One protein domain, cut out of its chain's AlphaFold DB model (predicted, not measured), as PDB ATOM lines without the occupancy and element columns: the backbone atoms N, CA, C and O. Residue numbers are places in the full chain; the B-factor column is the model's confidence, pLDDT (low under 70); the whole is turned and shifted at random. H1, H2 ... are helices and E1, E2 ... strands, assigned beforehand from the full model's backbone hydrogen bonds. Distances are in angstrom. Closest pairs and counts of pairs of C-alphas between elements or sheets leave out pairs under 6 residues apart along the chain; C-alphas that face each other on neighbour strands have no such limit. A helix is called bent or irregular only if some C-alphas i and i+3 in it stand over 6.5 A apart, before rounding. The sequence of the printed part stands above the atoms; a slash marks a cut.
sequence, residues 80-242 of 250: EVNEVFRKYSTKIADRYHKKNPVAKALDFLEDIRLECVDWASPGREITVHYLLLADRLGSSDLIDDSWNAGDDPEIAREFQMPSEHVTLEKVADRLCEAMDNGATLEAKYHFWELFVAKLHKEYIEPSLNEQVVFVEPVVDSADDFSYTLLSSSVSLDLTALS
ATOM      1  N   GLU A  80     110.480  53.354  48.621       79.81
ATOM      2  CA  GLU A  80     111.678  52.600  48.981       79.81
ATOM      3  C   GLU A  80     111.357  51.383  49.861       79.81
ATOM      4  O   GLU A  80     111.981  50.329  49.726       79.81
ATOM      5  N   VAL A  81     110.350  51.499  50.735       81.75
ATOM      6  CA  VAL A  81     109.856  50.382  51.552       81.75
ATOM      7  C   VAL A  81     109.104  49.392  50.666       81.75
ATOM      8  O   VAL A  81     109.345  48.185  50.737       81.75
ATOM      9  N   ASN A  82     108.243  49.883  49.770       80.50
ATOM     10  CA  ASN A  82     107.525  49.025  48.826       80.50
ATOM     11  C   ASN A  82     108.482  48.210  47.940       80.50
ATOM     12  O   ASN A  82     108.179  47.061  47.615       80.50
ATOM     13  N   GLU A  83     109.637  48.761  47.562       81.38
ATOM     14  CA  GLU A  83     110.654  48.045  46.786       81.38
ATOM     15  C   GLU A  83     111.245  46.847  47.540       81.38
ATOM     16  O   GLU A  83     111.310  45.754  46.966       81.38
ATOM     17  N   VAL A  84     111.599  47.014  48.819       86.56
ATOM     18  CA  VAL A  84     112.133  45.929  49.663       86.56
ATOM     19  C   VAL A  84     111.108  44.806  49.829       86.56
ATOM     20  O   VAL A  84     111.410  43.630  49.608       86.56
ATOM     21  N   PHE A  85     109.855  45.157  50.128       86.00
ATOM     22  CA  PHE A  85     108.789  44.179  50.368       86.00
ATOM     23  C   PHE A  85     108.155  43.620  49.088       86.00
ATOM     24  O   PHE A  85     107.333  42.699  49.147       86.00
ATOM     25  N   ARG A  86     108.537  44.107  47.902       81.69
ATOM     26  CA  ARG A  86     107.952  43.665  46.628       81.69
ATOM     27  C   ARG A  86     108.175  42.179  46.367       81.69
ATOM     28  O   ARG A  86     107.246  41.483  45.944       81.69
ATOM     29  N   LYS A  87     109.404  41.688  46.571       81.56
ATOM     30  CA  LYS A  87     109.749  40.274  46.345       81.56
ATOM     31  C   LYS A  87     109.004  39.385  47.333       81.56
ATOM     32  O   LYS A  87     108.396  38.407  46.907       81.56
ATOM     33  N   TYR A  88     109.014  39.768  48.606       85.75
ATOM     34  CA  TYR A  88     108.270  39.121  49.682       85.75
ATOM     35  C   TYR A  88     106.780  38.994  49.353       85.75
ATOM     36  O   TYR A  88     106.274  37.878  49.230       85.75
ATOM     37  N   SER A  89     106.122  40.114  49.051       80.50
ATOM     38  CA  SER A  89     104.693  40.150  48.722       80.50
ATOM     39  C   SER A  89     104.371  39.275  47.509       80.50
ATOM     40  O   SER A  89     103.443  38.474  47.538       80.50
ATOM     41  N   THR A  90     105.192  39.352  46.452       78.31
ATOM     42  CA  THR A  90     105.015  38.528  45.242       78.31
ATOM     43  C   THR A  90     105.157  37.035  45.546       78.31
ATOM     44  O   THR A  90     104.362  36.229  45.072       78.31
ATOM     45  N   LYS A  91     106.166  36.643  46.334       81.75
ATOM     46  CA  LYS A  91     106.434  35.234  46.653       81.75
ATOM     47  C   LYS A  91     105.375  34.629  47.557       81.75
ATOM     48  O   LYS A  91     105.029  33.467  47.358       81.75
ATOM     49  N   ILE A  92     104.870  35.399  48.513       78.44
ATOM     50  CA  ILE A  92     103.779  34.962  49.376       78.44
ATOM     51  C   ILE A  92     102.501  34.792  48.566       78.44
ATOM     52  O   ILE A  92     101.899  33.724  48.605       78.44
ATOM     53  N   ALA A  93     102.153  35.767  47.733       71.50
ATOM     54  CA  ALA A  93     100.998  35.666  46.851       71.50
ATOM     55  C   ALA A  93     101.032  34.479  45.893       71.50
ATOM     56  O   ALA A  93     100.054  33.747  45.769       71.50
ATOM     57  N   ASP A  94     102.177  34.246  45.245       70.38
ATOM     58  CA  ASP A  94     102.362  33.101  44.354       70.38
ATOM     59  C   ASP A  94     102.161  31.758  45.080       70.38
ATOM     60  O   ASP A  94     102.020  30.719  44.420       70.38
ATOM     61  N   ARG A  95     102.214  31.749  46.417       70.38
ATOM     62  CA  ARG A  95     102.046  30.567  47.264       70.38
ATOM     63  C   ARG A  95     100.671  30.497  47.935       70.38
ATOM     64  O   ARG A  95     100.197  29.376  48.037       70.38
ATOM     65  N   TYR A  96     100.025  31.614  48.283       59.12
ATOM     66  CA  TYR A  96      98.801  31.719  49.108       59.12
ATOM     67  C   TYR A  96      97.585  30.889  48.625       59.12
ATOM     68  O   TYR A  96      96.708  30.568  49.408       59.12
ATOM     69  N   HIS A  97      97.549  30.440  47.364       53.06
ATOM     70  CA  HIS A  97      96.477  29.570  46.834       53.06
ATOM     71  C   HIS A  97      96.952  28.193  46.353       53.06
ATOM     72  O   HIS A  97      96.223  27.439  45.705       53.06
ATOM     73  N   LYS A  98      98.208  27.843  46.621       67.94
ATOM     74  CA  LYS A  98      98.750  26.535  46.257       67.94
ATOM     75  C   LYS A  98      98.582  25.577  47.422       67.94
ATOM     76  O   LYS A  98      98.781  25.942  48.569       67.94
ATOM     77  N   LYS A  99      98.336  24.303  47.110       74.56
ATOM     78  CA  LYS A  99      98.384  23.203  48.086       74.56
ATOM     79  C   LYS A  99      99.832  22.903  48.475       74.56
ATOM     80  O   LYS A  99     100.382  21.881  48.074       74.56
ATOM     81  N   ASN A 100     100.477  23.839  49.163       83.81
ATOM     82  CA  ASN A 100     101.814  23.669  49.708       83.81
ATOM     83  C   ASN A 100     101.853  24.097  51.185       83.81
ATOM     84  O   ASN A 100     100.989  24.864  51.618       83.81
ATOM     85  N   PRO A 101     102.852  23.627  51.944       86.62
ATOM     86  CA  PRO A 101     102.905  23.839  53.390       86.62
ATOM     87  C   PRO A 101     103.045  25.309  53.787       86.62
ATOM     88  O   PRO A 101     102.454  25.748  54.762       86.62
ATOM     89  N   VAL A 102     103.772  26.095  52.987       88.00
ATOM     90  CA  VAL A 102     103.967  27.535  53.213       88.00
ATOM     91  C   VAL A 102     102.645  28.287  53.107       88.00
ATOM     92  O   VAL A 102     102.378  29.159  53.920       88.00
ATOM     93  N   ALA A 103     101.810  27.943  52.126       82.75
ATOM     94  CA  ALA A 103     100.482  28.530  51.970       82.75
ATOM     95  C   ALA A 103      99.601  28.231  53.186       82.75
ATOM     96  O   ALA A 103      99.061  29.147  53.789       82.75
ATOM     97  N   LYS A 104      99.560  26.957  53.600       84.38
ATOM     98  CA  LYS A 104      98.796  26.519  54.771       84.38
ATOM     99  C   LYS A 104      99.269  27.204  56.057       84.38
ATOM    100  O   LYS A 104      98.444  27.572  56.881       84.38
ATOM    101  N   ALA A 105     100.578  27.395  56.222       88.12
ATOM    102  CA  ALA A 105     101.123  28.146  57.346       88.12
ATOM    103  C   ALA A 105     100.624  29.599  57.337       88.12
ATOM    104  O   ALA A 105     100.145  30.091  58.351       88.12
ATOM    105  N   LEU A 106     100.674  30.269  56.182       84.69
ATOM    106  CA  LEU A 106     100.191  31.645  56.028       84.69
ATOM    107  C   LEU A 106      98.675  31.782  56.251       84.69
ATOM    108  O   LEU A 106      98.245  32.839  56.698       84.69
ATOM    109  N   ASP A 107      97.880  30.739  55.993       81.75
ATOM    110  CA  ASP A 107      96.429  30.733  56.252       81.75
ATOM    111  C   ASP A 107      96.075  30.826  57.748       81.75
ATOM    112  O   ASP A 107      94.932  31.126  58.094       81.75
ATOM    113  N   PHE A 108      97.028  30.566  58.649       81.06
ATOM    114  CA  PHE A 108      96.831  30.763  60.088       81.06
ATOM    115  C   PHE A 108      96.994  32.224  60.533       81.06
ATOM    116  O   PHE A 108      96.602  32.543  61.656       81.06
ATOM    117  N   LEU A 109      97.583  33.086  59.697       80.25
ATOM    118  CA  LEU A 109      97.776  34.499  60.018       80.25
ATOM    119  C   LEU A 109      96.477  35.277  59.828       80.25
ATOM    120  O   LEU A 109      95.762  35.098  58.842       80.25
ATOM    121  N   GLU A 110      96.214  36.188  60.754       74.81
ATOM    122  CA  GLU A 110      95.126  37.154  60.642       74.81
ATOM    123  C   GLU A 110      95.555  38.385  59.835       74.81
ATOM    124  O   GLU A 110      94.836  38.831  58.940       74.81
ATOM    125  N   ASP A 111      96.739  38.923  60.135       77.88
ATOM    126  CA  ASP A 111      97.289  40.118  59.493       77.88
ATOM    127  C   ASP A 111      98.825  40.082  59.543       77.88
ATOM    128  O   ASP A 111      99.430  39.399  60.373       77.88
ATOM    129  N   ILE A 112      99.460  40.844  58.655       86.75
ATOM    130  CA  ILE A 112     100.892  41.144  58.725       86.75
ATOM    131  C   ILE A 112     101.019  42.655  58.789       86.75
ATOM    132  O   ILE A 112     100.465  43.342  57.937       86.75
ATOM    133  N   ARG A 113     101.737  43.201  59.769       86.94
ATOM    134  CA  ARG A 113     101.839  44.655  59.962       86.94
ATOM    135  C   ARG A 113     103.283  45.117  60.010       86.94
ATOM    136  O   ARG A 113     104.148  44.411  60.502       86.94
ATOM    137  N   LEU A 114     103.536  46.311  59.491       90.75
ATOM    138  CA  LEU A 114     104.830  46.974  59.516       90.75
ATOM    139  C   LEU A 114     104.814  48.093  60.549       90.75
ATOM    140  O   LEU A 114     103.992  49.005  60.459       90.75
ATOM    141  N   GLU A 115     105.754  48.064  61.476       91.75
ATOM    142  CA  GLU A 115     106.047  49.172  62.372       91.75
ATOM    143  C   GLU A 115     107.394  49.798  61.998       91.75
ATOM    144  O   GLU A 115     108.347  49.113  61.632       91.75
ATOM    145  N   CYS A 116     107.462  51.125  62.061       91.00
ATOM    146  CA  CYS A 116     108.701  51.871  61.910       91.00
ATOM    147  C   CYS A 116     108.625  53.137  62.762       91.00
ATOM    148  O   CYS A 116     107.595  53.815  62.782       91.00
ATOM    149  N   VAL A 117     109.727  53.471  63.435       87.25
ATOM    150  CA  VAL A 117     109.821  54.663  64.291       87.25
ATOM    151  C   VAL A 117     109.693  55.953  63.473       87.25
ATOM    152  O   VAL A 117     109.036  56.898  63.908       87.25
ATOM    153  N   ASP A 118     110.310  55.997  62.289       84.62
ATOM    154  CA  ASP A 118     110.288  57.161  61.406       84.62
ATOM    155  C   ASP A 118     110.172  56.753  59.931       84.62
ATOM    156  O   ASP A 118     111.124  56.290  59.301       84.62
ATOM    157  N   TRP A 119     108.998  56.991  59.346       83.00
ATOM    158  CA  TRP A 119     108.756  56.757  57.924       83.00
ATOM    159  C   TRP A 119     109.413  57.805  57.009       83.00
ATOM    160  O   TRP A 119     109.569  57.538  55.815       83.00
ATOM    161  N   ALA A 120     109.796  58.978  57.519       80.25
ATOM    162  CA  ALA A 120     110.273  60.104  56.714       80.25
ATOM    163  C   ALA A 120     111.777  60.034  56.399       80.25
ATOM    164  O   ALA A 120     112.199  60.514  55.345       80.25
ATOM    165  N   SER A 121     112.576  59.426  57.276       84.62
ATOM    166  CA  SER A 121     114.037  59.352  57.141       84.62
ATOM    167  C   SER A 121     114.523  58.067  56.451       84.62
ATOM    168  O   SER A 121     113.919  57.012  56.636       84.62
ATOM    169  N   PRO A 122     115.620  58.109  55.662       89.62
ATOM    170  CA  PRO A 122     116.305  56.901  55.188       89.62
ATOM    171  C   PRO A 122     116.970  56.142  56.350       89.62
ATOM    172  O   PRO A 122     117.104  56.675  57.449       89.62
ATOM    173  N   GLY A 123     117.444  54.920  56.088       91.19
ATOM    174  CA  GLY A 123     118.053  54.076  57.120       91.19
ATOM    175  C   GLY A 123     117.027  53.439  58.055       91.19
ATOM    176  O   GLY A 123     117.293  53.284  59.241       91.19
ATOM    177  N   ARG A 124     115.842  53.108  57.532       92.31
ATOM    178  CA  ARG A 124     114.721  52.596  58.321       92.31
ATOM    179  C   ARG A 124     115.026  51.210  58.870       92.31
ATOM    180  O   ARG A 124     115.492  50.331  58.139       92.31
ATOM    181  N   GLU A 125     114.679  51.031  60.131       94.94
ATOM    182  CA  GLU A 125     114.551  49.736  60.784       94.94
ATOM    183  C   GLU A 125     113.052  49.453  60.899       94.94
ATOM    184  O   GLU A 125     112.289  50.307  61.363       94.94
ATOM    185  N   ILE A 126     112.617  48.314  60.359       94.62
ATOM    186  CA  ILE A 126     111.198  47.964  60.255       94.62
ATOM    187  C   ILE A 126     110.945  46.678  61.027       94.62
ATOM    188  O   ILE A 126     111.598  45.670  60.770       94.62
ATOM    189  N   THR A 127     109.944  46.684  61.894       95.81
ATOM    190  CA  THR A 127     109.442  45.469  62.537       95.81
ATOM    191  C   THR A 127     108.246  44.947  61.744       95.81
ATOM    192  O   THR A 127     107.355  45.707  61.365       95.81
ATOM    193  N   VAL A 128     108.249  43.654  61.428       94.69
ATOM    194  CA  VAL A 128     107.181  42.955  60.707       94.69
ATOM    195  C   VAL A 128     106.476  42.040  61.689       94.69
ATOM    196  O   VAL A 128     107.002  40.991  62.050       94.69
ATOM    197  N   HIS A 129     105.279  42.439  62.085       92.12
ATOM    198  CA  HIS A 129     104.414  41.707  62.995       92.12
ATOM    199  C   HIS A 129     103.588  40.690  62.219       92.12
ATOM    200  O   HIS A 129     102.836  41.060  61.315       92.12
ATOM    201  N   TYR A 130     103.718  39.420  62.575       91.75
ATOM    202  CA  TYR A 130     102.916  38.316  62.069       91.75
ATOM    203  C   TYR A 130     101.845  37.999  63.111       91.75
ATOM    204  O   TYR A 130     102.145  37.380  64.130       91.75
ATOM    205  N   LEU A 131     100.615  38.458  62.870       81.69
ATOM    206  CA  LEU A 131      99.537  38.399  63.855       81.69
ATOM    207  C   LEU A 131      98.731  37.111  63.721       81.69
ATOM    208  O   LEU A 131      98.264  36.768  62.630       81.69
ATOM    209  N   LEU A 132      98.516  36.433  64.846       84.75
ATOM    210  CA  LEU A 132      97.635  35.276  64.958       84.75
ATOM    211  C   LEU A 132      96.480  35.544  65.920       84.75
ATOM    212  O   LEU A 132      96.661  36.162  66.966       84.75
ATOM    213  N   LEU A 133      95.311  34.978  65.615       71.56
ATOM    214  CA  LEU A 133      94.185  34.959  66.548       71.56
ATOM    215  C   LEU A 133      94.567  34.250  67.858       71.56
ATOM    216  O   LEU A 133      95.266  33.231  67.852       71.56
ATOM    217  N   ALA A 134      94.025  34.742  68.972       68.62
ATOM    218  CA  ALA A 134      94.285  34.221  70.316       68.62
ATOM    219  C   ALA A 134      93.934  32.727  70.487       68.62
ATOM    220  O   ALA A 134      94.557  32.007  71.267       68.62
ATOM    221  N   ASP A 135      92.952  32.222  69.731       72.56
ATOM    222  CA  ASP A 135      92.573  30.803  69.748       72.56
ATOM    223  C   ASP A 135      93.582  29.894  69.018       72.56
ATOM    224  O   ASP A 135      93.586  28.674  69.215       72.56
ATOM    225  N   ARG A 136      94.459  30.474  68.191       78.00
ATOM    226  CA  ARG A 136      95.535  29.784  67.470       78.00
ATOM    227  C   ARG A 136      96.853  29.861  68.222       78.00
ATOM    228  O   ARG A 136      97.521  28.828  68.371       78.00
ATOM    229  N   LEU A 137      97.183  31.049  68.711       84.38
ATOM    230  CA  LEU A 137      98.379  31.340  69.488       84.38
ATOM    231  C   LEU A 137      97.966  32.177  70.702       84.38
ATOM    232  O   LEU A 137      97.547  33.318  70.543       84.38
ATOM    233  N   GLY A 138      98.030  31.592  71.898       79.88
ATOM    234  CA  GLY A 138      97.742  32.317  73.139       79.88
ATOM    235  C   GLY A 138      98.849  33.312  73.485       79.88
ATOM    236  O   GLY A 138      99.898  33.293  72.852       79.88
ATOM    237  N   SER A 139      98.614  34.149  74.494       82.50
ATOM    238  CA  SER A 139      99.567  35.168  74.951       82.50
ATOM    239  C   SER A 139     100.950  34.600  75.290       82.50
ATOM    240  O   SER A 139     101.065  33.595  76.000       82.50
ATOM    241  N   SER A 140     101.992  35.282  74.823       81.81
ATOM    242  CA  SER A 140     103.397  34.966  75.095       81.81
ATOM    243  C   SER A 140     103.756  35.049  76.582       81.81
ATOM    244  O   SER A 140     104.629  34.311  77.025       81.81
ATOM    245  N   ASP A 141     103.020  35.824  77.384       81.94
ATOM    246  CA  ASP A 141     103.195  35.894  78.844       81.94
ATOM    247  C   ASP A 141     102.914  34.551  79.554       81.94
ATOM    248  O   ASP A 141     103.233  34.378  80.732       81.94
ATOM    249  N   LEU A 142     102.276  33.599  78.863       82.25
ATOM    250  CA  LEU A 142     101.987  32.258  79.377       82.25
ATOM    251  C   LEU A 142     103.091  31.238  79.061       82.25
ATOM    252  O   LEU A 142     102.967  30.085  79.478       82.25
ATOM    253  N   ILE A 143     104.126  31.633  78.317       81.50
ATOM    254  CA  ILE A 143     105.284  30.791  78.007       81.50
ATOM    255  C   ILE A 143     106.127  30.603  79.268       81.50
ATOM    256  O   ILE A 143     106.466  31.561  79.961       81.50
ATOM    257  N   ASP A 144     106.489  29.357  79.563       76.25
ATOM    258  CA  ASP A 144     107.433  29.057  80.636       76.25
ATOM    259  C   ASP A 144     108.876  29.347  80.181       76.25
ATOM    260  O   ASP A 144     109.404  28.668  79.301       76.25
ATOM    261  N   ASP A 145     109.546  30.310  80.824       70.62
ATOM    262  CA  ASP A 145     110.962  30.654  80.584       70.62
ATOM    263  C   ASP A 145     111.930  29.466  80.766       70.62
ATOM    264  O   ASP A 145     113.082  29.512  80.328       70.62
ATOM    265  N   SER A 146     111.502  28.406  81.461       69.00
ATOM    266  CA  SER A 146     112.287  27.184  81.650       69.00
ATOM    267  C   SER A 146     112.126  26.162  80.523       69.00
ATOM    268  O   SER A 146     112.871  25.175  80.492       69.00
ATOM    269  N   TRP A 147     111.203  26.400  79.586       69.94
ATOM    270  CA  TRP A 147     111.013  25.548  78.423       69.94
ATOM    271  C   TRP A 147     112.260  25.566  77.543       69.94
ATOM    272  O   TRP A 147     112.795  26.618  77.187       69.94
ATOM    273  N   ASN A 148     112.726  24.380  77.159       64.62
ATOM    274  CA  ASN A 148     113.816  24.257  76.212       64.62
ATOM    275  C   ASN A 148     113.392  23.397  75.017       64.62
ATOM    276  O   ASN A 148     112.734  22.368  75.148       64.62
ATOM    277  N   ALA A 149     113.853  23.790  73.834       61.50
ATOM    278  CA  ALA A 149     113.647  23.045  72.597       61.50
ATOM    279  C   ALA A 149     114.158  21.590  72.644       61.50
ATOM    280  O   ALA A 149     113.777  20.778  71.806       61.50
ATOM    281  N   GLY A 150     115.050  21.272  73.590       58.12
ATOM    282  CA  GLY A 150     115.589  19.937  73.841       58.12
ATOM    283  C   GLY A 150     114.601  18.972  74.503       58.12
ATOM    284  O   GLY A 150     114.804  17.760  74.399       58.12
ATOM    285  N   ASP A 151     113.546  19.482  75.142       61.41
ATOM    286  CA  ASP A 151     112.535  18.684  75.840       61.41
ATOM    287  C   ASP A 151     111.525  18.049  74.868       61.41
ATOM    288  O   ASP A 151     110.912  17.030  75.192       61.41
ATOM    289  N   ASP A 152     111.400  18.594  73.650       63.84
ATOM    290  CA  ASP A 152     110.658  17.988  72.545       63.84
ATOM    291  C   ASP A 152     111.636  17.326  71.550       63.84
ATOM    292  O   ASP A 152     112.401  18.013  70.870       63.84
ATOM    293  N   PRO A 153     111.634  15.985  71.418       64.44
ATOM    294  CA  PRO A 153     112.577  15.268  70.561       64.44
ATOM    295  C   PRO A 153     112.496  15.633  69.072       64.44
ATOM    296  O   PRO A 153     113.493  15.481  68.357       64.44
ATOM    297  N   GLU A 154     111.333  16.062  68.573       62.50
ATOM    298  CA  GLU A 154     111.175  16.465  67.175       62.50
ATOM    299  C   GLU A 154     111.748  17.859  66.937       62.50
ATOM    300  O   GLU A 154     112.504  18.038  65.974       62.50
ATOM    301  N   ILE A 155     111.469  18.792  67.850       65.19
ATOM    302  CA  ILE A 155     112.024  20.150  67.840       65.19
ATOM    303  C   ILE A 155     113.544  20.088  68.018       65.19
ATOM    304  O   ILE A 155     114.292  20.594  67.180       65.19
ATOM    305  N   ALA A 156     114.028  19.361  69.026       65.75
ATOM    306  CA  ALA A 156     115.449  19.170  69.307       65.75
ATOM    307  C   ALA A 156     116.215  18.632  68.092       65.75
ATOM    308  O   ALA A 156     117.333  19.066  67.802       65.75
ATOM    309  N   ARG A 157     115.615  17.688  67.354       67.25
ATOM    310  CA  ARG A 157     116.209  17.133  66.133       67.25
ATOM    311  C   ARG A 157     116.316  18.183  65.035       67.25
ATOM    312  O   ARG A 157     117.290  18.161  64.289       67.25
ATOM    313  N   GLU A 158     115.339  19.071  64.911       65.31
ATOM    314  CA  GLU A 158     115.338  20.121  63.895       65.31
ATOM    315  C   GLU A 158     116.329  21.246  64.223       65.31
ATOM    316  O   GLU A 158     117.059  21.678  63.333       65.31
ATOM    317  N   PHE A 159     116.485  21.599  65.503       60.97
ATOM    318  CA  PHE A 159     117.551  22.485  65.995       60.97
ATOM    319  C   PHE A 159     118.963  21.938  65.771       60.97
ATOM    320  O   PHE A 159     119.909  22.698  65.568       60.97
ATOM    321  N   GLN A 160     119.124  20.616  65.818       63.00
ATOM    322  CA  GLN A 160     120.401  19.960  65.540       63.00
ATOM    323  C   GLN A 160     120.725  19.902  64.039       63.00
ATOM    324  O   GLN A 160     121.857  19.577  63.671       63.00
ATOM    325  N   MET A 161     119.768  20.207  63.154       56.28
ATOM    326  CA  MET A 161     120.039  20.289  61.723       56.28
ATOM    327  C   MET A 161     120.708  21.631  61.394       56.28
ATOM    328  O   MET A 161     120.188  22.682  61.763       56.28
ATOM    329  N   PRO A 162     121.827  21.639  60.643       56.41
ATOM    330  CA  PRO A 162     122.413  22.881  60.157       56.41
ATOM    331  C   PRO A 162     121.358  23.706  59.416       56.41
ATOM    332  O   PRO A 162     120.644  23.178  58.558       56.41
ATOM    333  N   SER A 163     121.281  25.003  59.726       57.44
ATOM    334  CA  SER A 163     120.263  25.912  59.179       57.44
ATOM    335  C   SER A 163     120.229  25.948  57.643       57.44
ATOM    336  O   SER A 163     119.213  26.315  57.063       57.44
ATOM    337  N   GLU A 164     121.292  25.518  56.965       57.38
ATOM    338  CA  GLU A 164     121.400  25.419  55.503       57.38
ATOM    339  C   GLU A 164     120.615  24.240  54.895       57.38
ATOM    340  O   GLU A 164     120.322  24.249  53.700       57.38
ATOM    341  N   HIS A 165     120.237  23.235  55.693       62.88
ATOM    342  CA  HIS A 165     119.553  22.021  55.224       62.88
ATOM    343  C   HIS A 165     118.052  21.977  55.529       62.88
ATOM    344  O   HIS A 165     117.352  21.096  55.026       62.88
ATOM    345  N   VAL A 166     117.544  22.907  56.340       76.75
ATOM    346  CA  VAL A 166     116.110  23.011  56.631       76.75
ATOM    347  C   VAL A 166     115.486  24.014  55.659       76.75
ATOM    348  O   VAL A 166     115.758  25.218  55.730       76.75
ATOM    349  N   THR A 167     114.695  23.500  54.715       86.62
ATOM    350  CA  THR A 167     113.978  24.300  53.711       86.62
ATOM    351  C   THR A 167     112.772  25.000  54.328       86.62
ATOM    352  O   THR A 167     112.195  24.502  55.297       86.62
ATOM    353  N   LEU A 168     112.354  26.124  53.740       88.12
ATOM    354  CA  LEU A 168     111.146  26.839  54.155       88.12
ATOM    355  C   LEU A 168     109.908  25.930  54.161       88.12
ATOM    356  O   LEU A 168     109.119  25.974  55.098       88.12
ATOM    357  N   GLU A 169     109.750  25.078  53.144       89.44
ATOM    358  CA  GLU A 169     108.624  24.142  53.056       89.44
ATOM    359  C   GLU A 169     108.593  23.164  54.231       89.44
ATOM    360  O   GLU A 169     107.520  22.887  54.754       89.44
ATOM    361  N   LYS A 170     109.759  22.687  54.682       87.88
ATOM    362  CA  LYS A 170     109.844  21.748  55.799       87.88
ATOM    363  C   LYS A 170     109.491  22.416  57.128       87.88
ATOM    364  O   LYS A 170     108.761  21.826  57.915       87.88
ATOM    365  N   VAL A 171     109.968  23.644  57.357       88.88
ATOM    366  CA  VAL A 171     109.579  24.422  58.548       88.88
ATOM    367  C   VAL A 171     108.073  24.675  58.542       88.88
ATOM    368  O   VAL A 171     107.414  24.501  59.561       88.88
ATOM    369  N   ALA A 172     107.512  25.025  57.384       90.88
ATOM    370  CA  ALA A 172     106.082  25.265  57.249       90.88
ATOM    371  C   ALA A 172     105.237  24.001  57.490       90.88
ATOM    372  O   ALA A 172     104.193  24.090  58.130       90.88
ATOM    373  N   ASP A 173     105.690  22.829  57.027       90.50
ATOM    374  CA  ASP A 173     105.048  21.541  57.332       90.50
ATOM    375  C   ASP A 173     104.986  21.300  58.845       90.50
ATOM    376  O   ASP A 173     103.918  21.007  59.382       90.50
ATOM    377  N   ARG A 174     106.109  21.490  59.546       87.69
ATOM    378  CA  ARG A 174     106.188  21.300  61.001       87.69
ATOM    379  C   ARG A 174     105.357  22.294  61.782       87.69
ATOM    380  O   ARG A 174     104.653  21.900  62.705       87.69
ATOM    381  N   LEU A 175     105.369  23.554  61.360       90.81
ATOM    382  CA  LEU A 175     104.484  24.567  61.908       90.81
ATOM    383  C   LEU A 175     103.018  24.136  61.769       90.81
ATOM    384  O   LEU A 175     102.275  24.151  62.746       90.81
ATOM    385  N   CYS A 176     102.605  23.678  60.586       91.00
ATOM    386  CA  CYS A 176     101.239  23.201  60.381       91.00
ATOM    387  C   CYS A 176     100.895  22.001  61.275       91.00
ATOM    388  O   CYS A 176      99.804  21.959  61.838       91.00
ATOM    389  N   GLU A 177     101.807  21.039  61.423       89.19
ATOM    390  CA  GLU A 177     101.629  19.894  62.323       89.19
ATOM    391  C   GLU A 177     101.486  20.336  63.787       89.19
ATOM    392  O   GLU A 177     100.602  19.841  64.486       89.19
ATOM    393  N   ALA A 178     102.304  21.285  64.247       87.56
ATOM    394  CA  ALA A 178     102.239  21.817  65.606       87.56
ATOM    395  C   ALA A 178     100.915  22.552  65.877       87.56
ATOM    396  O   ALA A 178     100.314  22.397  66.946       87.56
ATOM    397  N   MET A 179     100.429  23.308  64.890       87.44
ATOM    398  CA  MET A 179      99.154  24.020  64.973       87.44
ATOM    399  C   MET A 179      97.950  23.065  64.998       87.44
ATOM    400  O   MET A 179      96.996  23.322  65.734       87.44
ATOM    401  N   ASP A 180      98.001  21.956  64.253       86.81
ATOM    402  CA  ASP A 180      96.894  20.994  64.141       86.81
ATOM    403  C   ASP A 180      96.861  19.956  65.283       86.81
ATOM    404  O   ASP A 180      95.781  19.543  65.707       86.81
ATOM    405  N   ASN A 181      98.019  19.531  65.802       82.56
ATOM    406  CA  ASN A 181      98.123  18.404  66.745       82.56
ATOM    407  C   ASN A 181      98.144  18.812  68.227       82.56
ATOM    408  O   ASN A 181      98.458  17.989  69.086       82.56
ATOM    409  N   GLY A 182      97.805  20.065  68.544       74.94
ATOM    410  CA  GLY A 182      97.737  20.539  69.928       74.94
ATOM    411  C   GLY A 182      99.100  20.598  70.621       74.94
ATOM    412  O   GLY A 182      99.184  20.285  71.808       74.94
ATOM    413  N   ALA A 183     100.154  20.980  69.889       83.81
ATOM    414  CA  ALA A 183     101.468  21.238  70.473       83.81
ATOM    415  C   ALA A 183     101.394  22.307  71.578       83.81
ATOM    416  O   ALA A 183     100.444  23.103  71.628       83.81
ATOM    417  N   THR A 184     102.402  22.328  72.455       87.38
ATOM    418  CA  THR A 184     102.491  23.337  73.519       87.38
ATOM    419  C   THR A 184     102.621  24.742  72.927       87.38
ATOM    420  O   THR A 184     102.951  24.915  71.750       87.38
ATOM    421  N   LEU A 185     102.319  25.760  73.731       86.94
ATOM    422  CA  LEU A 185     102.355  27.146  73.274       86.94
ATOM    423  C   LEU A 185     103.768  27.550  72.831       86.94
ATOM    424  O   LEU A 185     103.938  28.160  71.781       86.94
ATOM    425  N   GLU A 186     104.773  27.117  73.581       86.94
ATOM    426  CA  GLU A 186     106.191  27.375  73.342       86.94
ATOM    427  C   GLU A 186     106.658  26.761  72.023       86.94
ATOM    428  O   GLU A 186     107.296  27.428  71.210       86.94
ATOM    429  N   ALA A 187     106.256  25.514  71.753       84.38
ATOM    430  CA  ALA A 187     106.527  24.858  70.481       84.38
ATOM    431  C   ALA A 187     105.924  25.638  69.302       84.38
ATOM    432  O   ALA A 187     106.578  25.809  68.272       84.38
ATOM    433  N   LYS A 188     104.689  26.141  69.447       89.25
ATOM    434  CA  LYS A 188     104.027  26.936  68.402       89.25
ATOM    435  C   LYS A 188     104.753  28.251  68.137       89.25
ATOM    436  O   LYS A 188     105.030  28.536  66.974       89.25
ATOM    437  N   TYR A 189     105.072  29.019  69.182       89.38
ATOM    438  CA  TYR A 189     105.848  30.258  69.052       89.38
ATOM    439  C   TYR A 189     107.178  29.992  68.361       89.38
ATOM    440  O   TYR A 189     107.507  30.634  67.367       89.38
ATOM    441  N   HIS A 190     107.882  28.956  68.802       87.50
ATOM    442  CA  HIS A 190     109.168  28.600  68.243       87.50
ATOM    443  C   HIS A 190     109.106  28.265  66.739       87.50
ATOM    444  O   HIS A 190     109.899  28.772  65.939       87.50
ATOM    445  N   PHE A 191     108.155  27.425  66.316       88.62
ATOM    446  CA  PHE A 191     107.997  27.101  64.895       88.62
ATOM    447  C   PHE A 191     107.601  28.318  64.059       88.62
ATOM    448  O   PHE A 191     108.045  28.440  62.914       88.62
ATOM    449  N   TRP A 192     106.804  29.226  64.624       92.50
ATOM    450  CA  TRP A 192     106.484  30.492  63.984       92.50
ATOM    451  C   TRP A 192     107.718  31.366  63.800       92.50
ATOM    452  O   TRP A 192     107.970  31.798  62.677       92.50
ATOM    453  N   GLU A 193     108.519  31.564  64.846       91.06
ATOM    454  CA  GLU A 193     109.771  32.328  64.799       91.06
ATOM    455  C   GLU A 193     110.733  31.773  63.741       91.06
ATOM    456  O   GLU A 193     111.257  32.522  62.910       91.06
ATOM    457  N   LEU A 194     110.915  30.448  63.693       88.81
ATOM    458  CA  LEU A 194     111.719  29.803  62.650       88.81
ATOM    459  C   LEU A 194     111.161  30.058  61.250       88.81
ATOM    460  O   LEU A 194     111.924  30.318  60.312       88.81
ATOM    461  N   PHE A 195     109.842  29.955  61.090       91.62
ATOM    462  CA  PHE A 195     109.177  30.144  59.810       91.62
ATOM    463  C   PHE A 195     109.342  31.579  59.297       91.62
ATOM    464  O   PHE A 195     109.768  31.775  58.153       91.62
ATOM    465  N   VAL A 196     109.086  32.584  60.138       93.06
ATOM    466  CA  VAL A 196     109.196  33.999  59.753       93.06
ATOM    467  C   VAL A 196     110.648  34.421  59.535       93.06
ATOM    468  O   VAL A 196     110.936  35.119  58.561       93.06
ATOM    469  N   ALA A 197     111.591  33.912  60.336       91.12
ATOM    470  CA  ALA A 197     113.019  34.144  60.130       91.12
ATOM    471  C   ALA A 197     113.487  33.591  58.774       91.12
ATOM    472  O   ALA A 197     114.232  34.245  58.039       91.12
ATOM    473  N   LYS A 198     113.009  32.399  58.390       89.88
ATOM    474  CA  LYS A 198     113.304  31.804  57.079       89.88
ATOM    475  C   LYS A 198     112.687  32.589  55.927       89.88
ATOM    476  O   LYS A 198     113.379  32.840  54.940       89.88
ATOM    477  N   LEU A 199     111.429  33.012  56.057       90.25
ATOM    478  CA  LEU A 199     110.780  33.889  55.079       90.25
ATOM    479  C   LEU A 199     111.577  35.181  54.866       90.25
ATOM    480  O   LEU A 199     111.841  35.556  53.721       90.25
ATOM    481  N   HIS A 200     111.994  35.838  55.951       91.75
ATOM    482  CA  HIS A 200     112.769  37.077  55.895       91.75
ATOM    483  C   HIS A 200     114.116  36.870  55.209       91.75
ATOM    484  O   HIS A 200     114.432  37.578  54.250       91.75
ATOM    485  N   LYS A 201     114.863  35.846  55.625       90.50
ATOM    486  CA  LYS A 201     116.170  35.518  55.052       90.50
ATOM    487  C   LYS A 201     116.109  35.237  53.551       90.50
ATOM    488  O   LYS A 201     116.985  35.649  52.794       90.50
ATOM    489  N   GLU A 202     115.074  34.543  53.081       90.06
ATOM    490  CA  GLU A 202     114.945  34.217  51.656       90.06
ATOM    491  C   GLU A 202     114.391  35.381  50.811       90.06
ATOM    492  O   GLU A 202     114.778  35.562  49.639       90.06
ATOM    493  N   TYR A 203     113.436  36.145  51.352       90.06
ATOM    494  CA  TYR A 203     112.593  37.044  50.556       90.06
ATOM    495  C   TYR A 203     112.773  38.535  50.842       90.06
ATOM    496  O   TYR A 203     112.456  39.314  49.942       90.06
ATOM    497  N   ILE A 204     113.303  38.924  52.005       91.88
ATOM    498  CA  ILE A 204     113.475  40.327  52.415       91.88
ATOM    499  C   ILE A 204     114.952  40.711  52.480       91.88
ATOM    500  O   ILE A 204     115.343  41.656  51.803       91.88
ATOM    501  N   GLU A 205     115.783  39.962  53.215       92.31
ATOM    502  CA  GLU A 205     117.215  40.272  53.385       92.31
ATOM    503  C   GLU A 205     117.948  40.545  52.057       92.31
ATOM    504  O   GLU A 205     118.684  41.529  51.973       92.31
ATOM    505  N   PRO A 206     117.715  39.781  50.965       92.94
ATOM    506  CA  PRO A 206     118.386  40.036  49.689       92.94
ATOM    507  C   PRO A 206     117.948  41.331  48.988       92.94
ATOM    508  O   PRO A 206     118.446  41.632  47.906       92.94
ATOM    509  N   SER A 207     116.934  42.020  49.511       91.06
ATOM    510  CA  SER A 207     116.341  43.243  48.959       91.06
ATOM    511  C   SER A 207     116.543  44.462  49.864       91.06
ATOM    512  O   SER A 207     116.086  45.541  49.497       91.06
ATOM    513  N   LEU A 208     117.244  44.313  50.997       92.81
ATOM    514  CA  LEU A 208     117.648  45.437  51.845       92.81
ATOM    515  C   LEU A 208     118.567  46.397  51.086       92.81
ATOM    516  O   LEU A 208     119.310  46.007  50.180       92.81
ATOM    517  N   ASN A 209     118.504  47.671  51.456       88.00
ATOM    518  CA  ASN A 209     119.227  48.750  50.792       88.00
ATOM    519  C   ASN A 209     119.533  49.885  51.790       88.00
ATOM    520  O   ASN A 209     119.289  49.771  52.984       88.00
ATOM    521  N   GLU A 210     120.069  51.007  51.311       90.00
ATOM    522  CA  GLU A 210     120.402  52.159  52.169       90.00
ATOM    523  C   GLU A 210     119.165  52.837  52.798       90.00
ATOM    524  O   GLU A 210     119.282  53.619  53.740       90.00
ATOM    525  N   GLN A 211     117.968  52.558  52.278       90.12
ATOM    526  CA  GLN A 211     116.704  53.157  52.711       90.12
ATOM    527  C   GLN A 211     116.015  52.329  53.796       90.12
ATOM    528  O   GLN A 211     115.370  52.911  54.671       90.12
ATOM    529  N   VAL A 212     116.172  51.005  53.741       92.12
ATOM    530  CA  VAL A 212     115.721  50.030  54.738       92.12
ATOM    531  C   VAL A 212     116.895  49.110  55.050       92.12
ATOM    532  O   VAL A 212     117.232  48.222  54.263       92.12
ATOM    533  N   VAL A 213     117.529  49.357  56.194       94.38
ATOM    534  CA  VAL A 213     118.800  48.721  56.574       94.38
ATOM    535  C   VAL A 213     118.598  47.459  57.398       94.38
ATOM    536  O   VAL A 213     119.470  46.593  57.414       94.38
ATOM    537  N   PHE A 214     117.446  47.340  58.056       93.94
ATOM    538  CA  PHE A 214     117.130  46.212  58.913       93.94
ATOM    539  C   PHE A 214     115.629  45.936  58.925       93.94
ATOM    540  O   PHE A 214     114.815  46.863  58.894       93.94
ATOM    541  N   VAL A 215     115.275  44.651  58.952       94.94
ATOM    542  CA  VAL A 215     113.889  44.205  59.063       94.94
ATOM    543  C   VAL A 215     113.802  43.050  60.057       94.94
ATOM    544  O   VAL A 215     114.305  41.959  59.783       94.94
ATOM    545  N   GLU A 216     113.120  43.277  61.172       95.38
ATOM    546  CA  GLU A 216     112.924  42.303  62.245       95.38
ATOM    547  C   GLU A 216     111.566  41.605  62.107       95.38
ATOM    548  O   GLU A 216     110.543  42.286  62.089       95.38
ATOM    549  N   PRO A 217     111.503  40.271  61.982       95.31
ATOM    550  CA  PRO A 217     110.244  39.548  62.101       95.31
ATOM    551  C   PRO A 217     109.872  39.316  63.571       95.31
ATOM    552  O   PRO A 217     110.689  38.807  64.332       95.31
ATOM    553  N   VAL A 218     108.621  39.595  63.935       93.62
ATOM    554  CA  VAL A 218     108.047  39.308  65.258       93.62
ATOM    555  C   VAL A 218     106.727  38.567  65.084       93.62
ATOM    556  O   VAL A 218     105.967  38.845  64.157       93.62
ATOM    557  N   VAL A 219     106.467  37.591  65.948       92.81
ATOM    558  CA  VAL A 219     105.226  36.811  65.954       92.81
ATOM    559  C   VAL A 219     104.423  37.248  67.164       92.81
ATOM    560  O   VAL A 219     104.896  37.105  68.288       92.81
ATOM    561  N   ASP A 220     103.210  37.738  66.937       86.38
ATOM    562  CA  ASP A 220     102.361  38.248  68.007       86.38
ATOM    563  C   ASP A 220     101.041  37.475  68.070       86.38
ATOM    564  O   ASP A 220     100.408  37.168  67.051       86.38
ATOM    565  N   SER A 221     100.593  37.209  69.296       83.50
ATOM    566  CA  SER A 221      99.198  36.865  69.554       83.50
ATOM    567  C   SER A 221      98.346  38.132  69.516       83.50
ATOM    568  O   SER A 221      98.764  39.191  69.986       83.50
ATOM    569  N   ALA A 222      97.110  38.025  69.031       71.56
ATOM    570  CA  ALA A 222      96.123  39.097  69.119       71.56
ATOM    571  C   ALA A 222      95.861  39.557  70.570       71.56
ATOM    572  O   ALA A 222      95.468  40.706  70.769       71.56
ATOM    573  N   ASP A 223      96.104  38.700  71.570       74.06
ATOM    574  CA  ASP A 223      96.009  39.069  72.991       74.06
ATOM    575  C   ASP A 223      97.148  40.010  73.433       74.06
ATOM    576  O   ASP A 223      96.938  40.869  74.293       74.06
ATOM    577  N   ASP A 224      98.327  39.891  72.817       76.50
ATOM    578  CA  ASP A 224      99.524  40.681  73.150       76.50
ATOM    579  C   ASP A 224      99.608  41.975  72.321       76.50
ATOM    580  O   ASP A 224     100.294  42.939  72.682       76.50
ATOM    581  N   PHE A 225      98.886  42.031  71.198       76.38
ATOM    582  CA  PHE A 225      98.980  43.136  70.256       76.38
ATOM    583  C   PHE A 225      98.171  44.360  70.713       76.38
ATOM    584  O   PHE A 225      96.970  44.504  70.468       76.38
ATOM    585  N   SER A 226      98.849  45.282  71.400       69.62
ATOM    586  CA  SER A 226      98.207  46.461  71.992       69.62
ATOM    587  C   SER A 226      97.556  47.405  70.967       69.62
ATOM    588  O   SER A 226      97.997  47.549  69.826       69.62
ATOM    589  N   TYR A 227      96.552  48.173  71.411       55.94
ATOM    590  CA  TYR A 227      95.932  49.220  70.587       55.94
ATOM    591  C   TYR A 227      96.937  50.282  70.110       55.94
ATOM    592  O   TYR A 227      96.808  50.816  69.009       55.94
ATOM    593  N   THR A 228      97.949  50.589  70.926       65.19
ATOM    594  CA  THR A 228      99.007  51.532  70.549       65.19
ATOM    595  C   THR A 228      99.770  51.016  69.331       65.19
ATOM    596  O   THR A 228      99.856  51.746  68.345       65.19
ATOM    597  N   LEU A 229     100.214  49.753  69.360       69.38
ATOM    598  CA  LEU A 229     100.883  49.096  68.231       69.38
ATOM    599  C   LEU A 229      99.974  49.020  67.005       69.38
ATOM    600  O   LEU A 229     100.393  49.313  65.886       69.38
ATOM    601  N   LEU A 230      98.692  48.709  67.200       65.62
ATOM    602  CA  LEU A 230      97.708  48.716  66.116       65.62
ATOM    603  C   LEU A 230      97.598  50.087  65.437       65.62
ATOM    604  O   LEU A 230      97.447  50.156  64.217       65.62
ATOM    605  N   SER A 231      97.688  51.168  66.215       64.25
ATOM    606  CA  SER A 231      97.599  52.540  65.712       64.25
ATOM    607  C   SER A 231      98.891  53.066  65.074       64.25
ATOM    608  O   SER A 231      98.805  53.914  64.186       64.25
ATOM    609  N   SER A 232     100.067  52.589  65.505       73.50
ATOM    610  CA  SER A 232     101.379  52.996  64.970       73.50
ATOM    611  C   SER A 232     101.828  52.167  63.762       73.50
ATOM    612  O   SER A 232     102.614  52.653  62.949       73.50
ATOM    613  N   SER A 233     101.322  50.941  63.621       81.31
ATOM    614  CA  SER A 233     101.693  50.014  62.548       81.31
ATOM    615  C   SER A 233     100.768  50.082  61.329       81.31
ATOM    616  O   SER A 233      99.590  50.441  61.404       81.31
ATOM    617  N   VAL A 234     101.297  49.673  60.178       81.62
ATOM    618  CA  VAL A 234     100.625  49.673  58.875       81.62
ATOM    619  C   VAL A 234     100.425  48.238  58.399       81.62
ATOM    620  O   VAL A 234     101.395  47.506  58.265       81.62
ATOM    621  N   SER A 235      99.192  47.824  58.094       77.69
ATOM    622  CA  SER A 235      98.947  46.489  57.520       77.69
ATOM    623  C   SER A 235      99.634  46.339  56.155       77.69
ATOM    624  O   SER A 235      99.428  47.141  55.235       77.69
ATOM    625  N   LEU A 236     100.451  45.293  56.032       75.75
ATOM    626  CA  LEU A 236     101.050  44.810  54.802       75.75
ATOM    627  C   LEU A 236     100.014  43.959  54.063       75.75
ATOM    628  O   LEU A 236      99.920  42.743  54.214       75.75
ATOM    629  N   ASP A 237      99.217  44.634  53.245       62.84
ATOM    630  CA  ASP A 237      98.114  44.018  52.520       62.84
ATOM    631  C   ASP A 237      98.605  43.048  51.426       62.84
ATOM    632  O   ASP A 237      98.919  43.442  50.298       62.84
ATOM    633  N   LEU A 238      98.610  41.754  51.747       54.94
ATOM    634  CA  LEU A 238      98.842  40.669  50.793       54.94
ATOM    635  C   LEU A 238      97.599  40.355  49.936       54.94
ATOM    636  O   LEU A 238      97.713  39.691  48.906       54.94
ATOM    637  N   THR A 239      96.411  40.862  50.295       42.38
ATOM    638  CA  THR A 239      95.155  40.626  49.555       42.38
ATOM    639  C   THR A 239      95.021  41.460  48.279       42.38
ATOM    640  O   THR A 239      94.189  41.149  47.431       42.38
ATOM    641  N   ALA A 240      95.930  42.409  48.027       38.59
ATOM    642  CA  ALA A 240      96.181  42.939  46.678       38.59
ATOM    643  C   ALA A 240      96.544  41.840  45.648       38.59
ATOM    644  O   ALA A 240      96.604  42.099  44.441       38.59
ATOM    645  N   LEU A 241      96.801  40.619  46.128       34.97
ATOM    646  CA  LEU A 241      97.185  39.449  45.361       34.97
ATOM    647  C   LEU A 241      96.232  38.252  45.561       34.97
ATOM    648  O   LEU A 241      96.474  37.202  44.965       34.97
ATOM    649  N   SER A 242      95.141  38.402  46.330       30.09
ATOM    650  CA  SER A 242      94.069  37.403  46.362       30.09
ATOM    651  C   SER A 242      93.270  37.523  45.065       30.09
ATOM    652  O   SER A 242      92.452  38.433  44.892       30.09
TER     653      SER A 242
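AT A GLANCE: This is residues 80 to 242 of the 250 residues of an uncharacterized protein of Corynebacterium tuberculostearicum (UniProt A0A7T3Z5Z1). A small, twisted sheet of three strands has the long helix H5 packed lengthwise on E3, and H4, off the sheet, folds back beside H5 as a helical hairpin. H1 crosses near the end of H5, the short H2 packs on both H1 and H4, H3 lies far out near H4, and H6 only grazes the sheet at E1. The printed part has 163 residues with seven named helices and three named strands, in the order H1 H2 E1 E2 H3 H4 H5 E3 H6 H7; the mixed sheet runs E1 E2 E3, and the class is mixed, helices and strands. The whole is compact, with a radius of gyration of the C-alphas of 15.9 A and spans of 46 by 33 by 29 A.

IN THESE COORDINATES: Look first for the sheet: E1 is residues 109 to 116, E2 is residues 124 to 132 and E3 is residues 212 to 221, with lengths of 20.6, 25.2 and 25.8 A. Find C-alpha 185 at (102.355, 27.146, 73.274); from there H5 runs 26.8 A to residue 203. H4, residues 168 to 180, is 18.4 A long. H1 begins at C-alpha 80, (111.678, 52.600, 48.981), and runs 24.5 A to residue 96. The short helices are H2, residues 101 to 106, H3, residues 153 to 159, H6, residues 227 to 232, and H7, residues 238 to 241, which ends at (97.185, 39.449, 45.361).

HOW THE PARTS SIT: E1 and E2 are an antiparallel hairpin, with N 113 and O 129 at 2.9 A. E2 and E3 are parallel, with N 128 and O 216 at 2.8 A; E2, H3 H4 H5, E3 form a strand-helix-strand unit, two parallel neighbour strands with helices between. H5 lies over E3 at a height over the sheet of 8.2 A, along the strands at 20 degrees on the local plane. H4 and H5 touch at a shallow tilt of 24 degrees, opposite ways, closest at the C-alphas of Leu 175 and Phe 191, 5.3 A. H1, only just irregular with C-alphas 84 and 87 at 7.0 A, touches H5 with residues 87 to 91 alone, closest at the C-alphas of Tyr 88 and Tyr 203, 4.9 A. H1 also touches H7, closest at the C-alphas of Ala 93 and Leu 241, 5.6 A. Every O i to N i+4 pair is within hydrogen-bond range in H2, H3, H4, H5 and H6, and 11 of 13 are in H1; H7 is too short for such a pair.

THE WHOLE: The C-alphas of Ala 120 and Pro 153 are the two farthest apart, 47.0 A. The printed part has no cut, and the link from E2 to H3, 20 residues, is long. Look for pLDDT under 70 at residues 96 to 98, 134, 146 to 165, 226 to 231 and 237 to 242.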